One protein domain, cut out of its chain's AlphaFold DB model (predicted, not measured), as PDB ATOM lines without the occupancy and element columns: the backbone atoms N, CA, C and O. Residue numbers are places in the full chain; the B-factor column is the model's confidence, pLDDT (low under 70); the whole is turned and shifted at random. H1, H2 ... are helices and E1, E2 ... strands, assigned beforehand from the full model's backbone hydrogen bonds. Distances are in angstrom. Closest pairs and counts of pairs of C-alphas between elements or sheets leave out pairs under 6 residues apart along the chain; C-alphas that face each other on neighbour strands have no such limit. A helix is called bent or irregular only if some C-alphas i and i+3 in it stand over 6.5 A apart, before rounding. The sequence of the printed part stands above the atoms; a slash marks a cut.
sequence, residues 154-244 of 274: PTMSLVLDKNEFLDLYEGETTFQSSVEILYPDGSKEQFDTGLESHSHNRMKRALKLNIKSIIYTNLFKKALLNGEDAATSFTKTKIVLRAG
ATOM      1  N   PRO A 154      22.773 -22.094 -24.561       91.75
ATOM      2  CA  PRO A 154      21.372 -21.859 -24.874       91.75
ATOM      3  C   PRO A 154      20.707 -23.099 -25.478       91.75
ATOM      4  O   PRO A 154      21.210 -23.681 -26.440       91.75
ATOM      5  N   THR A 155      19.550 -23.475 -24.941       94.50
ATOM      6  CA  THR A 155      18.713 -24.557 -25.470       94.50
ATOM      7  C   THR A 155      17.546 -23.962 -26.243       94.50
ATOM      8  O   THR A 155      16.804 -23.144 -25.706       94.50
ATOM      9  N   MET A 156      17.374 -24.380 -27.496       96.31
ATOM     10  CA  MET A 156      16.256 -23.968 -28.346       96.31
ATOM     11  C   MET A 156      15.243 -25.110 -28.470       96.31
ATOM     12  O   MET A 156      15.598 -26.191 -28.934       96.31
ATOM     13  N   SER A 157      13.990 -24.855 -28.097       97.44
ATOM     14  CA  SER A 157      12.856 -25.747 -28.351       97.44
ATOM     15  C   SER A 157      12.092 -25.260 -29.581       97.44
ATOM     16  O   SER A 157      11.767 -24.076 -29.687       97.44
ATOM     17  N   LEU A 158      11.824 -26.171 -30.518       97.25
ATOM     18  CA  LEU A 158      11.020 -25.926 -31.713       97.25
ATOM     19  C   LEU A 158       9.757 -26.777 -31.626       97.25
ATOM     20  O   LEU A 158       9.834 -28.002 -31.570       97.25
ATOM     21  N   VAL A 159       8.600 -26.124 -31.634       97.38
ATOM     22  CA  VAL A 159       7.305 -26.776 -31.425       97.38
ATOM     23  C   VAL A 159       6.410 -26.541 -32.631       97.38
ATOM     24  O   VAL A 159       6.131 -25.396 -32.974       97.38
ATOM     25  N   LEU A 160       5.908 -27.614 -33.232       95.50
ATOM     26  CA  LEU A 160       4.920 -27.591 -34.310       95.50
ATOM     27  C   LEU A 160       3.959 -28.779 -34.176       95.50
ATOM     28  O   LEU A 160       4.135 -29.609 -33.281       95.50
ATOM     29  N   ASP A 161       2.958 -28.870 -35.056       94.50
ATOM     30  CA  ASP A 161       2.130 -30.072 -35.147       94.50
ATOM     31  C   ASP A 161       3.011 -31.282 -35.481       94.50
ATOM     32  O   ASP A 161       3.735 -31.304 -36.479       94.50
ATOM     33  N   LYS A 162       2.924 -32.316 -34.645       90.25
ATOM     34  CA  LYS A 162       3.605 -33.591 -34.858       90.25
ATOM     35  C   LYS A 162       3.302 -34.193 -36.236       90.25
ATOM     36  O   LYS A 162       4.189 -34.800 -36.831       90.25
ATOM     37  N   ASN A 163       2.085 -34.024 -36.749       91.38
ATOM     38  CA  ASN A 163       1.687 -34.569 -38.049       91.38
ATOM     39  C   ASN A 163       2.361 -33.842 -39.223       91.38
ATOM     40  O   ASN A 163       2.560 -34.439 -40.274       91.38
ATOM     41  N   GLU A 164       2.763 -32.583 -39.033       92.88
ATOM     42  CA  GLU A 164       3.468 -31.780 -40.039       92.88
ATOM     43  C   GLU A 164       4.981 -32.053 -40.041       92.88
ATOM     44  O   GLU A 164       5.694 -31.613 -40.943       92.88
ATOM     45  N   PHE A 165       5.499 -32.780 -39.041       89.81
ATOM     46  CA  PHE A 165       6.937 -32.982 -38.877       89.81
ATOM     47  C   PHE A 165       7.582 -33.639 -40.097       89.81
ATOM     48  O   PHE A 165       8.623 -33.164 -40.537       89.81
ATOM     49  N   LEU A 166       6.989 -34.691 -40.672       88.69
ATOM     50  CA  LEU A 166       7.563 -35.340 -41.857       88.69
ATOM     51  C   LEU A 166       7.539 -34.436 -43.085       88.69
ATOM     52  O   LEU A 166       8.542 -34.343 -43.787       88.69
ATOM     53  N   ASP A 167       6.435 -33.734 -43.316       92.12
ATOM     54  CA  ASP A 167       6.309 -32.830 -44.458       92.12
ATOM     55  C   ASP A 167       7.292 -31.659 -44.349       92.12
ATOM     56  O   ASP A 167       7.885 -31.236 -45.345       92.12
ATOM     57  N   LEU A 168       7.525 -31.167 -43.127       92.75
ATOM     58  CA  LEU A 168       8.574 -30.196 -42.836       92.75
ATOM     59  C   LEU A 168       9.958 -30.805 -43.086       92.75
ATOM     60  O   LEU A 168      10.816 -30.189 -43.721       92.75
ATOM     61  N   TYR A 169      10.201 -31.980 -42.504       89.25
ATOM     62  CA  TYR A 169      11.524 -32.571 -42.408       89.25
ATOM     63  C   TYR A 169      11.981 -33.192 -43.716       89.25
ATOM     64  O   TYR A 169      13.176 -33.249 -43.951       89.25
ATOM     65  N   GLU A 170      11.097 -33.642 -44.595       88.19
ATOM     66  CA  GLU A 170      11.456 -34.235 -45.885       88.19
ATOM     67  C   GLU A 170      11.175 -33.284 -47.048       88.19
ATOM     68  O   GLU A 170      11.949 -33.263 -48.010       88.19
ATOM     69  N   GLY A 171      10.173 -32.417 -46.915       89.38
ATOM     70  CA  GLY A 171       9.778 -31.459 -47.937       89.38
ATOM     71  C   GLY A 171      10.490 -30.106 -47.875       89.38
ATOM     72  O   GLY A 171      11.576 -29.941 -47.304       89.38
ATOM     73  N   GLU A 172       9.849 -29.129 -48.514       87.69
ATOM     74  CA  GLU A 172      10.254 -27.715 -48.582       87.69
ATOM     75  C   GLU A 172       9.141 -26.774 -48.079       87.69
ATOM     76  O   GLU A 172       9.222 -25.552 -48.207       87.69
ATOM     77  N   THR A 173       8.085 -27.341 -47.491       92.44
ATOM     78  CA  THR A 173       6.941 -26.591 -46.973       92.44
ATOM     79  C   THR A 173       7.321 -25.847 -45.693       92.44
ATOM     80  O   THR A 173       8.085 -26.336 -44.860       92.44
ATOM     81  N   THR A 174       6.786 -24.634 -45.536       95.19
ATOM     82  CA  THR A 174       6.892 -23.878 -44.283       95.19
ATOM     83  C   THR A 174       5.678 -24.159 -43.407       95.19
ATOM     84  O   THR A 174       4.554 -23.924 -43.851       95.19
ATOM     85  N   PHE A 175       5.907 -24.546 -42.157       96.75
ATOM     86  CA  PHE A 175       4.863 -24.765 -41.156       96.75
ATOM     87  C   PHE A 175       4.960 -23.746 -40.027       96.75
ATOM     88  O   PHE A 175       6.028 -23.190 -39.786       96.75
ATOM     89  N   GLN A 176       3.849 -23.447 -39.357       95.81
ATOM     90  CA  GLN A 176       3.883 -22.546 -38.204       95.81
ATOM     91  C   GLN A 176       4.505 -23.263 -37.012       95.81
ATOM     92  O   GLN A 176       4.116 -24.380 -36.678       95.81
ATOM     93  N   SER A 177       5.437 -22.602 -36.336       96.94
ATOM     94  CA  SER A 177       6.075 -23.140 -35.148       96.94
ATOM     95  C   SER A 177       6.205 -22.097 -34.052       96.94
ATOM     96  O   SER A 177       6.255 -20.891 -34.293       96.94
ATOM     97  N   SER A 178       6.302 -22.597 -32.828       97.75
ATOM     98  CA  SER A 178       6.783 -21.840 -31.687       97.75
ATOM     99  C   SER A 178       8.270 -22.092 -31.505       97.75
ATOM    100  O   SER A 178       8.734 -23.224 -31.659       97.75
ATOM    101  N   VAL A 179       9.010 -21.040 -31.182       98.06
ATOM    102  CA  VAL A 179      10.423 -21.098 -30.818       98.06
ATOM    103  C   VAL A 179      10.545 -20.624 -29.386       98.06
ATOM    104  O   VAL A 179      10.105 -19.525 -29.063       98.06
ATOM    105  N   GLU A 180      11.168 -21.435 -28.542       97.94
ATOM    106  CA  GLU A 180      11.551 -21.046 -27.188       97.94
ATOM    107  C   GLU A 180      13.060 -21.152 -27.044       97.94
ATOM    108  O   GLU A 180      13.664 -22.107 -27.531       97.94
ATOM    109  N   ILE A 181      13.672 -20.189 -26.361       96.94
ATOM    110  CA  ILE A 181      15.100 -20.221 -26.051       96.94
ATOM    111  C   ILE A 181      15.268 -20.102 -24.539       96.94
ATOM    112  O   ILE A 181      14.720 -19.196 -23.909       96.94
ATOM    113  N   LEU A 182      16.016 -21.044 -23.970       96.38
ATOM    114  CA  LEU A 182      16.387 -21.116 -22.562       96.38
ATOM    115  C   LEU A 182      17.871 -20.773 -22.454       96.38
ATOM    116  O   LEU A 182      18.704 -21.511 -22.982       96.38
ATOM    117  N   TYR A 183      18.208 -19.662 -21.805       95.00
ATOM    118  CA  TYR A 183      19.592 -19.213 -21.676       95.00
ATOM    119  C   TYR A 183      20.242 -19.721 -20.376       95.00
ATOM    120  O   TYR A 183      19.545 -19.883 -19.370       95.00
ATOM    121  N   PRO A 184      21.578 -19.915 -20.353       92.81
ATOM    122  CA  PRO A 184      22.299 -20.333 -19.144       92.81
ATOM    123  C   PRO A 184      22.190 -19.350 -17.971       92.81
ATOM    124  O   PRO A 184      22.290 -19.753 -16.818       92.81
ATOM    125  N   ASP A 185      21.951 -18.064 -18.249       92.50
ATOM    126  CA  ASP A 185      21.729 -17.029 -17.228       92.50
ATOM    127  C   ASP A 185      20.318 -17.071 -16.603       92.50
ATOM    128  O   ASP A 185      19.963 -16.209 -15.799       92.50
ATOM    129  N   GLY A 186      19.496 -18.053 -16.985       93.75
ATOM    130  CA  GLY A 186      18.131 -18.248 -16.503       93.75
ATOM    131  C   GLY A 186      17.069 -17.439 -17.248       93.75
ATOM    132  O   GLY A 186      15.879 -17.726 -17.091       93.75
ATOM    133  N   SER A 187      17.463 -16.471 -18.083       94.81
ATOM    134  CA  SER A 187      16.522 -15.742 -18.936       94.81
ATOM    135  C   SER A 187      15.954 -16.641 -20.035       94.81
ATOM    136  O   SER A 187      16.550 -17.650 -20.425       94.81
ATOM    137  N   LYS A 188      14.758 -16.301 -20.518       95.69
ATOM    138  CA  LYS A 188      13.998 -17.126 -21.462       95.69
ATOM    139  C   LYS A 188      13.236 -16.226 -22.418       95.69
ATOM    140  O   LYS A 188      12.838 -15.125 -22.044       95.69
ATOM    141  N   GLU A 189      13.010 -16.701 -23.630       95.75
ATOM    142  CA  GLU A 189      12.217 -15.974 -24.618       95.75
ATOM    143  C   GLU A 189      11.420 -16.923 -25.501       95.75
ATOM    144  O   GLU A 189      11.760 -18.099 -25.645       95.75
ATOM    145  N   GLN A 190      10.347 -16.388 -26.078       96.25
ATOM    146  CA  GLN A 190       9.480 -17.107 -26.990       96.25
ATOM    147  C   GLN A 190       8.989 -16.190 -28.095       96.25
ATOM    148  O   GLN A 190       8.700 -15.017 -27.866       96.25
ATOM    149  N   PHE A 191       8.888 -16.755 -29.289       95.81
ATOM    150  CA  PHE A 191       8.218 -16.137 -30.421       95.81
ATOM    151  C   PHE A 191       7.708 -17.218 -31.375       95.81
ATOM    152  O   PHE A 191       8.233 -18.330 -31.415       95.81
ATOM    153  N   ASP A 192       6.698 -16.878 -32.168       95.88
ATOM    154  CA  ASP A 192       6.189 -17.755 -33.221       95.88
ATOM    155  C   ASP A 192       6.741 -17.330 -34.584       95.88
ATOM    156  O   ASP A 192       6.937 -16.145 -34.874       95.88
ATOM    157  N   THR A 193       7.031 -18.307 -35.434       96.69
ATOM    158  CA  THR A 193       7.589 -18.076 -36.767       96.69
ATOM    159  C   THR A 193       7.297 -19.252 -37.690       96.69
ATOM    160  O   THR A 193       6.852 -20.308 -37.251       96.69
ATOM    161  N   GLY A 194       7.545 -19.088 -38.989       97.19
ATOM    162  CA  GLY A 194       7.529 -20.232 -39.892       97.19
ATOM    163  C   GLY A 194       8.784 -21.082 -39.694       97.19
ATOM    164  O   GLY A 194       9.881 -20.541 -39.646       97.19
ATOM    165  N   LEU A 195       8.661 -22.399 -39.645       97.31
ATOM    166  CA  LEU A 195       9.780 -23.329 -39.724       97.31
ATOM    167  C   LEU A 195       9.796 -23.959 -41.107       97.31
ATOM    168  O   LEU A 195       8.759 -24.356 -41.629       97.31
ATOM    169  N   GLU A 196      10.970 -24.023 -41.717       95.25
ATOM    170  CA  GLU A 196      11.145 -24.559 -43.063       95.25
ATOM    171  C   GLU A 196      12.468 -25.328 -43.121       95.25
ATOM    172  O   GLU A 196      13.437 -24.994 -42.428       95.25
ATOM    173  N   SER A 197      12.544 -26.346 -43.971       93.38
ATOM    174  CA  SER A 197      13.804 -27.028 -44.232       93.38
ATOM    175  C   SER A 197      14.803 -26.119 -44.977       93.38
ATOM    176  O   SER A 197      14.454 -25.130 -45.641       93.38
ATOM    177  N   HIS A 198      16.101 -26.405 -44.828       91.56
ATOM    178  CA  HIS A 198      17.160 -25.624 -45.478       91.56
ATOM    179  C   HIS A 198      18.206 -26.462 -46.221       91.56
ATOM    180  O   HIS A 198      18.718 -26.017 -47.244       91.56
ATOM    181  N   SER A 199      18.561 -27.647 -45.721       86.38
ATOM    182  CA  SER A 199      19.538 -28.522 -46.384       86.38
ATOM    183  C   SER A 199      18.878 -29.581 -47.263       86.38
ATOM    184  O   SER A 199      17.684 -29.847 -47.120       86.38
ATOM    185  N   HIS A 200      19.697 -30.273 -48.069       80.06
ATOM    186  CA  HIS A 200      19.356 -31.585 -48.629       80.06
ATOM    187  C   HIS A 200      18.774 -32.518 -47.559       80.06
ATOM    188  O   HIS A 200      19.119 -32.389 -46.374       80.06
ATOM    189  N   ASN A 201      17.959 -33.480 -47.997       79.19
ATOM    190  CA  ASN A 201      17.420 -34.512 -47.124       79.19
ATOM    191  C   ASN A 201      18.574 -35.349 -46.536       79.19
ATOM    192  O   ASN A 201      19.349 -35.975 -47.262       79.19
ATOM    193  N   ARG A 202      18.763 -35.242 -45.221       75.88
ATOM    194  CA  ARG A 202      19.865 -35.823 -44.441       75.88
ATOM    195  C   ARG A 202      19.326 -36.192 -43.064       75.88
ATOM    196  O   ARG A 202      18.423 -35.524 -42.578       75.88
ATOM    197  N   MET A 203      19.964 -37.157 -42.401       77.69
ATOM    198  CA  MET A 203      19.548 -37.636 -41.072       77.69
ATOM    199  C   MET A 203      19.385 -36.524 -40.035       77.69
ATOM    200  O   MET A 203      18.438 -36.578 -39.266       77.69
ATOM    201  N   LYS A 204      20.251 -35.500 -40.053       82.88
ATOM    202  CA  LYS A 204      20.136 -34.279 -39.239       82.88
ATOM    203  C   LYS A 204      20.007 -33.058 -40.150       82.88
ATOM    204  O   LYS A 204      21.019 -32.548 -40.620       82.88
ATOM    205  N   ARG A 205      18.805 -32.592 -40.484       84.81
ATOM    206  CA  ARG A 205      18.629 -31.464 -41.419       84.81
ATOM    207  C   ARG A 205      18.954 -30.124 -40.783       84.81
ATOM    208  O   ARG A 205      18.696 -29.882 -39.609       84.81
ATOM    209  N   ALA A 206      19.488 -29.222 -41.606       90.25
ATOM    210  CA  ALA A 206      19.442 -27.805 -41.289       90.25
ATOM    211  C   ALA A 206      18.013 -27.295 -41.506       90.25
ATOM    212  O   ALA A 206      17.395 -27.601 -42.532       90.25
ATOM    213  N   LEU A 207      17.543 -26.478 -40.574       94.12
ATOM    214  CA  LEU A 207      16.249 -25.807 -40.629       94.12
ATOM    215  C   LEU A 207      16.468 -24.299 -40.746       94.12
ATOM    216  O   LEU A 207      17.579 -23.799 -40.551       94.12
ATOM    217  N   LYS A 208      15.422 -23.550 -41.066       95.25
ATOM    218  CA  LYS A 208      15.446 -22.092 -41.001       95.25
ATOM    219  C   LYS A 208      14.155 -21.555 -40.402       95.25
ATOM    220  O   LYS A 208      13.067 -22.015 -40.738       95.25
ATOM    221  N   LEU A 209      14.311 -20.558 -39.541       97.31
ATOM    222  CA  LEU A 209      13.231 -19.742 -39.014       97.31
ATOM    223  C   LEU A 209      12.883 -18.697 -40.077       97.31
ATOM    224  O   LEU A 209      13.745 -17.921 -40.490       97.31
ATOM    225  N   ASN A 210      11.647 -18.710 -40.554       96.88
ATOM    226  CA  ASN A 210      11.103 -17.892 -41.627       96.88
ATOM    227  C   ASN A 210      10.200 -16.800 -41.036       96.88
ATOM    228  O   ASN A 210       8.982 -16.954 -40.901       96.88
ATOM    229  N   ILE A 211      10.826 -15.680 -40.679       97.06
ATOM    230  CA  ILE A 211      10.210 -14.547 -39.992       97.06
ATOM    231  C   ILE A 211       9.558 -13.636 -41.032       97.06
ATOM    232  O   ILE A 211      10.230 -12.852 -41.703       97.06
ATOM    233  N   LYS A 212       8.234 -13.737 -41.167       93.75
ATOM    234  CA  LYS A 212       7.443 -12.885 -42.075       93.75
ATOM    235  C   LYS A 212       6.992 -11.587 -41.406       93.75
ATOM    236  O   LYS A 212       7.116 -10.520 -42.007       93.75
ATOM    237  N   SER A 213       6.504 -11.694 -40.173       92.62
ATOM    238  CA  SER A 213       6.087 -10.575 -39.322       92.62
ATOM    239  C   SER A 213       7.203 -10.197 -38.355       92.62
ATOM    240  O   SER A 213       8.099 -11.002 -38.117       92.62
ATOM    241  N   ILE A 214       7.161  -8.979 -37.812       94.94
ATOM    242  CA  ILE A 214       8.171  -8.542 -36.847       94.94
ATOM    243  C   ILE A 214       8.161  -9.437 -35.602       94.94
ATOM    244  O   ILE A 214       7.098  -9.725 -35.053       94.94
ATOM    245  N   ILE A 215       9.346  -9.848 -35.160       95.19
ATOM    246  CA  ILE A 215       9.571 -10.476 -33.856       95.19
ATOM    247  C   ILE A 215      10.633  -9.696 -33.085       95.19
ATOM    248  O   ILE A 215      11.473  -9.019 -33.688       95.19
ATOM    249  N   TYR A 216      10.618  -9.856 -31.765       94.56
ATOM    250  CA  TYR A 216      11.644  -9.343 -30.868       94.56
ATOM    251  C   TYR A 216      12.300 -10.514 -30.137       94.56
ATOM    252  O   TYR A 216      11.611 -11.333 -29.536       94.56
ATOM    253  N   THR A 217      13.621 -10.624 -30.224       94.50
ATOM    254  CA  THR A 217      14.392 -11.729 -29.638       94.50
ATOM    255  C   THR A 217      15.825 -11.286 -29.396       94.50
ATOM    256  O   THR A 217      16.414 -10.572 -30.207       94.50
ATOM    257  N   ASN A 218      16.406 -11.736 -28.288       93.62
ATOM    258  CA  ASN A 218      17.809 -11.517 -27.973       93.62
ATOM    259  C   ASN A 218      18.710 -12.618 -28.535       93.62
ATOM    260  O   ASN A 218      19.891 -12.621 -28.211       93.62
ATOM    261  N   LEU A 219      18.208 -13.522 -29.386       91.38
ATOM    262  CA  LEU A 219      18.963 -14.658 -29.923       91.38
ATOM    263  C   LEU A 219      20.338 -14.254 -30.459       91.38
ATOM    264  O   LEU A 219      21.328 -14.926 -30.190       91.38
ATOM    265  N   PHE A 220      20.408 -13.147 -31.201       90.44
ATOM    266  CA  PHE A 220      21.680 -12.642 -31.702       90.44
ATOM    267  C   PHE A 220      22.443 -11.907 -30.610       90.44
ATOM    268  O   PHE A 220      23.619 -12.183 -30.456       90.44
ATOM    269  N   LYS A 221      21.806 -11.051 -29.814       90.69
ATOM    270  CA  LYS A 221      22.457 -10.325 -28.712       90.69
ATOM    271  C   LYS A 221      23.112 -11.234 -27.662       90.69
ATOM    272  O   LYS A 221      24.182 -10.922 -27.166       90.69
ATOM    273  N   LYS A 222      22.490 -12.371 -27.354       88.19
ATOM    274  CA  LYS A 222      22.968 -13.386 -26.403       88.19
ATOM    275  C   LYS A 222      23.811 -14.481 -27.062       88.19
ATOM    276  O   LYS A 222      24.209 -15.433 -26.393       88.19
ATOM    277  N   ALA A 223      24.079 -14.382 -28.365       83.12
ATOM    278  CA  ALA A 223      25.020 -15.279 -29.017       83.12
ATOM    279  C   ALA A 223      26.450 -14.917 -28.601       83.12
ATOM    280  O   ALA A 223      26.811 -13.748 -28.574       83.12
ATOM    281  N   LEU A 224      27.281 -15.935 -28.367       75.12
ATOM    282  CA  LEU A 224      28.645 -15.799 -27.838       75.12
ATOM    283  C   LEU A 224      29.537 -14.780 -28.578       75.12
ATOM    284  O   LEU A 224      30.442 -14.218 -27.978       75.12
ATOM    285  N   LEU A 225      29.315 -14.572 -29.881       72.69
ATOM    286  CA  LEU A 225      30.166 -13.734 -30.746       72.69
ATOM    287  C   LEU A 225      29.569 -12.367 -31.077       72.69
ATOM    288  O   LEU A 225      30.151 -11.611 -31.852       72.69
ATOM    289  N   ASN A 226      28.393 -12.081 -30.545       81.25
ATOM    290  CA  ASN A 226      27.701 -10.831 -30.776       81.25
ATOM    291  C   ASN A 226      27.765  -9.983 -29.502       81.25
ATOM    292  O   ASN A 226      28.005 -10.492 -28.412       81.25
ATOM    293  N   GLY A 227      27.579  -8.677 -29.661       79.94
ATOM    294  CA  GLY A 227      27.607  -7.728 -28.553       79.94
ATOM    295  C   GLY A 227      26.247  -7.101 -28.284       79.94
ATOM    296  O   GLY A 227      25.241  -7.433 -28.917       79.94
ATOM    297  N   GLU A 228      26.253  -6.124 -27.380       86.69
ATOM    298  CA  GLU A 228      25.064  -5.365 -26.988       86.69
ATOM    299  C   GLU A 228      24.360  -4.672 -28.172       86.69
ATOM    300  O   GLU A 228      23.141  -4.503 -28.134       86.69
ATOM    301  N   ASP A 229      25.110  -4.354 -29.233       89.50
ATOM    302  CA  ASP A 229      24.636  -3.685 -30.454       89.50
ATOM    303  C   ASP A 229      23.962  -4.626 -31.467       89.50
ATOM    304  O   ASP A 229      23.518  -4.195 -32.536       89.50
ATOM    305  N   ALA A 230      23.908  -5.930 -31.186       92.50
ATOM    306  CA  ALA A 230      23.276  -6.876 -32.093       92.50
ATOM    307  C   ALA A 230      21.769  -6.614 -32.213       92.50
ATOM    308  O   ALA A 230      21.084  -6.290 -31.241       92.50
ATOM    309  N   ALA A 231      21.237  -6.815 -33.420       92.19
ATOM    310  CA  ALA A 231      19.820  -6.622 -33.692       92.19
ATOM    311  C   ALA A 231      18.946  -7.501 -32.782       92.19
ATOM    312  O   ALA A 231      19.180  -8.704 -32.644       92.19
ATOM    313  N   THR A 232      17.913  -6.889 -32.204       94.94
ATOM    314  CA  THR A 232      16.902  -7.566 -31.375       94.94
ATOM    315  C   THR A 232      15.519  -7.578 -32.014       94.94
ATOM    316  O   THR A 232      14.598  -8.180 -31.470       94.94
ATOM    317  N   SER A 233      15.360  -6.935 -33.172       95.75
ATOM    318  CA  SER A 233      14.131  -6.940 -33.957       95.75
ATOM    319  C   SER A 233      14.404  -7.482 -35.354       95.75
ATOM    320  O   SER A 233      15.369  -7.109 -36.023       95.75
ATOM    321  N   PHE A 234      13.546  -8.395 -35.798       95.81
ATOM    322  CA  PHE A 234      13.690  -9.064 -37.084       95.81
ATOM    323  C   PHE A 234      12.355  -9.041 -37.808       95.81
ATOM    324  O   PHE A 234      11.327  -9.392 -37.240       95.81
ATOM    325  N   THR A 235      12.361  -8.640 -39.075       96.38
ATOM    326  CA  THR A 235      11.187  -8.646 -39.954       96.38
ATOM    327  C   THR A 235      11.624  -9.077 -41.345       96.38
ATOM    328  O   THR A 235      12.746  -8.771 -41.753       96.38
ATOM    329  N   LYS A 236      10.786  -9.836 -42.061       95.88
ATOM    330  CA  LYS A 236      11.105 -10.384 -43.395       95.88
ATOM    331  C   LYS A 236      12.503 -11.029 -43.456       95.88
ATOM    332  O   LYS A 236      13.258 -10.821 -44.403       95.88
ATOM    333  N   THR A 237      12.859 -11.781 -42.415       95.12
ATOM    334  CA  THR A 237      14.203 -12.330 -42.187       95.12
ATOM    335  C   THR A 237      14.163 -13.855 -42.173       95.12
ATOM    336  O   THR A 237      13.181 -14.457 -41.745       95.12
ATOM    337  N   LYS A 238      15.246 -14.502 -42.615       95.31
ATOM    338  CA  LYS A 238      15.442 -15.944 -42.431       95.31
ATOM    339  C   LYS A 238      16.680 -16.203 -41.579       95.31
ATOM    340  O   LYS A 238      17.771 -15.777 -41.951       95.31
ATOM    341  N   ILE A 239      16.523 -16.925 -40.470       94.25
ATOM    342  CA  ILE A 239      17.636 -17.356 -39.608       94.25
ATOM    343  C   ILE A 239      17.868 -18.841 -39.852       94.25
ATOM    344  O   ILE A 239      16.965 -19.647 -39.661       94.25
ATOM    345  N   VAL A 240      19.072 -19.219 -40.280       92.81
ATOM    346  CA  VAL A 240      19.392 -20.616 -40.603       92.81
ATOM    347  C   VAL A 240      20.000 -21.328 -39.396       92.81
ATOM    348  O   VAL A 240      21.099 -20.991 -38.958       92.81
ATOM    349  N   LEU A 241      19.332 -22.387 -38.946       91.69
ATOM    350  CA  LEU A 241      19.804 -23.343 -37.949       91.69
ATOM    351  C   LEU A 241      20.599 -24.442 -38.665       91.69
ATOM    352  O   LEU A 241      20.051 -25.403 -39.208       91.69
ATOM    353  N   ARG A 242      21.919 -24.268 -38.754       87.00
ATOM    354  CA  ARG A 242      22.785 -25.175 -39.521       87.00
ATOM    355  C   ARG A 242      23.091 -26.451 -38.732       87.00
ATOM    356  O   ARG A 242      23.710 -26.383 -37.682       87.00
ATOM    357  N   ALA A 243      22.794 -27.613 -39.315       80.12
ATOM    358  CA  ALA A 243      23.088 -28.924 -38.722       80.12
ATOM    359  C   ALA A 243      24.566 -29.361 -38.764       80.12
ATOM    360  O   ALA A 243      24.929 -30.365 -38.161       80.12
ATOM    361  N   GLY A 244      25.427 -28.648 -39.499       73.81
ATOM    362  CA  GLY A 244      26.868 -28.939 -39.543       73.81
ATOM    363  C   GLY A 244      27.306 -30.086 -40.469       73.81
ATOM    364  O   GLY A 244      28.505 -30.287 -40.622       73.81
TER     365      GLY A 244
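This is residues 154 to 244 of the 274 residues of a protein of Adhaeribacter radiodurans (UniProt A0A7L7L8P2). A single five-stranded antiparallel sheet, strongly twisted and curled, folds over at E3, which bends by 72 degrees at residue 192, and the short helix H1 covers one end of it, over the later residues of E3. From the E4 and E5 side a long loop, residues 212 to 236, reaches away from H1, and the two C-alphas farthest apart are in H1 and in this loop. The printed part has 91 residues, with one named helix and five named strands in the order E1, H1, E2, E3, E4, E5, and the sheet's order is E1, E2, E3, E4, E5. The class is mixed, helices and strands, with under half of the residues in named elements. The whole is compact, with a radius of gyration of the C-alphas of 13.4 A and spans of 37, 27 and 20 A.

The inner strand E3, residues 188 to 197, is the antiparallel neighbour of E2, residues 175 to 182, in a hairpin, with N 177 and O 193 2.8 A apart. The edge strand E1, residues 155 to 159, is antiparallel to E2 at 155 degrees, with N 157 and O 180 2.8 A apart. E4, residues 207 to 211, forms a hairpin with E3 at 111 degrees, with N 210 and O 194 2.7 A apart. E5, residues 237 to 241, is the other edge strand and forms a hairpin with E4, with N 209 and O 239 2.8 A apart. E2, E3, E4 and E5 form a meander, each strand the antiparallel neighbour of the one before. E1 is apart from E4 and E5, and E2 is apart from E5. H1, residues 162 to 170, is on the sheet at a height of 8.7 A; it lies over E3, and only just not over E2, on which 2 of its 9 C-alphas fall. It runs slantwise to the strands, at 36 degrees to E3 on the local plane. The closest C-alphas of H1 and E3 are those of Leu 168 and Glu 196, 6.2 A apart. H1 has 3 of 5 O i to N i+4 pairs within hydrogen-bond range, and it is irregular, with C-alphas 163 and 166 7.0 A apart.

E3 is 24.8 A from first to last C-alpha and E2 is 22.2 A. E1 is 13.1 A long and begins at C-alpha 155, (18.713, -24.557, -25.470). H1 is 13.6 A long, E4 12.8 A, and E5 13.1 A, ending at C-alpha 241, (19.804, -23.343, -37.949).

The C-alphas of Asn 163 and Asp 229, the two farthest apart, are 39.2 A from each other. The link from E4 to E5, 25 residues, is long; within it residues 215 to 216 pair with residues 233 to 234, antiparallel. The printed part has no cut, and no printed residue is under 70 in pLDDT.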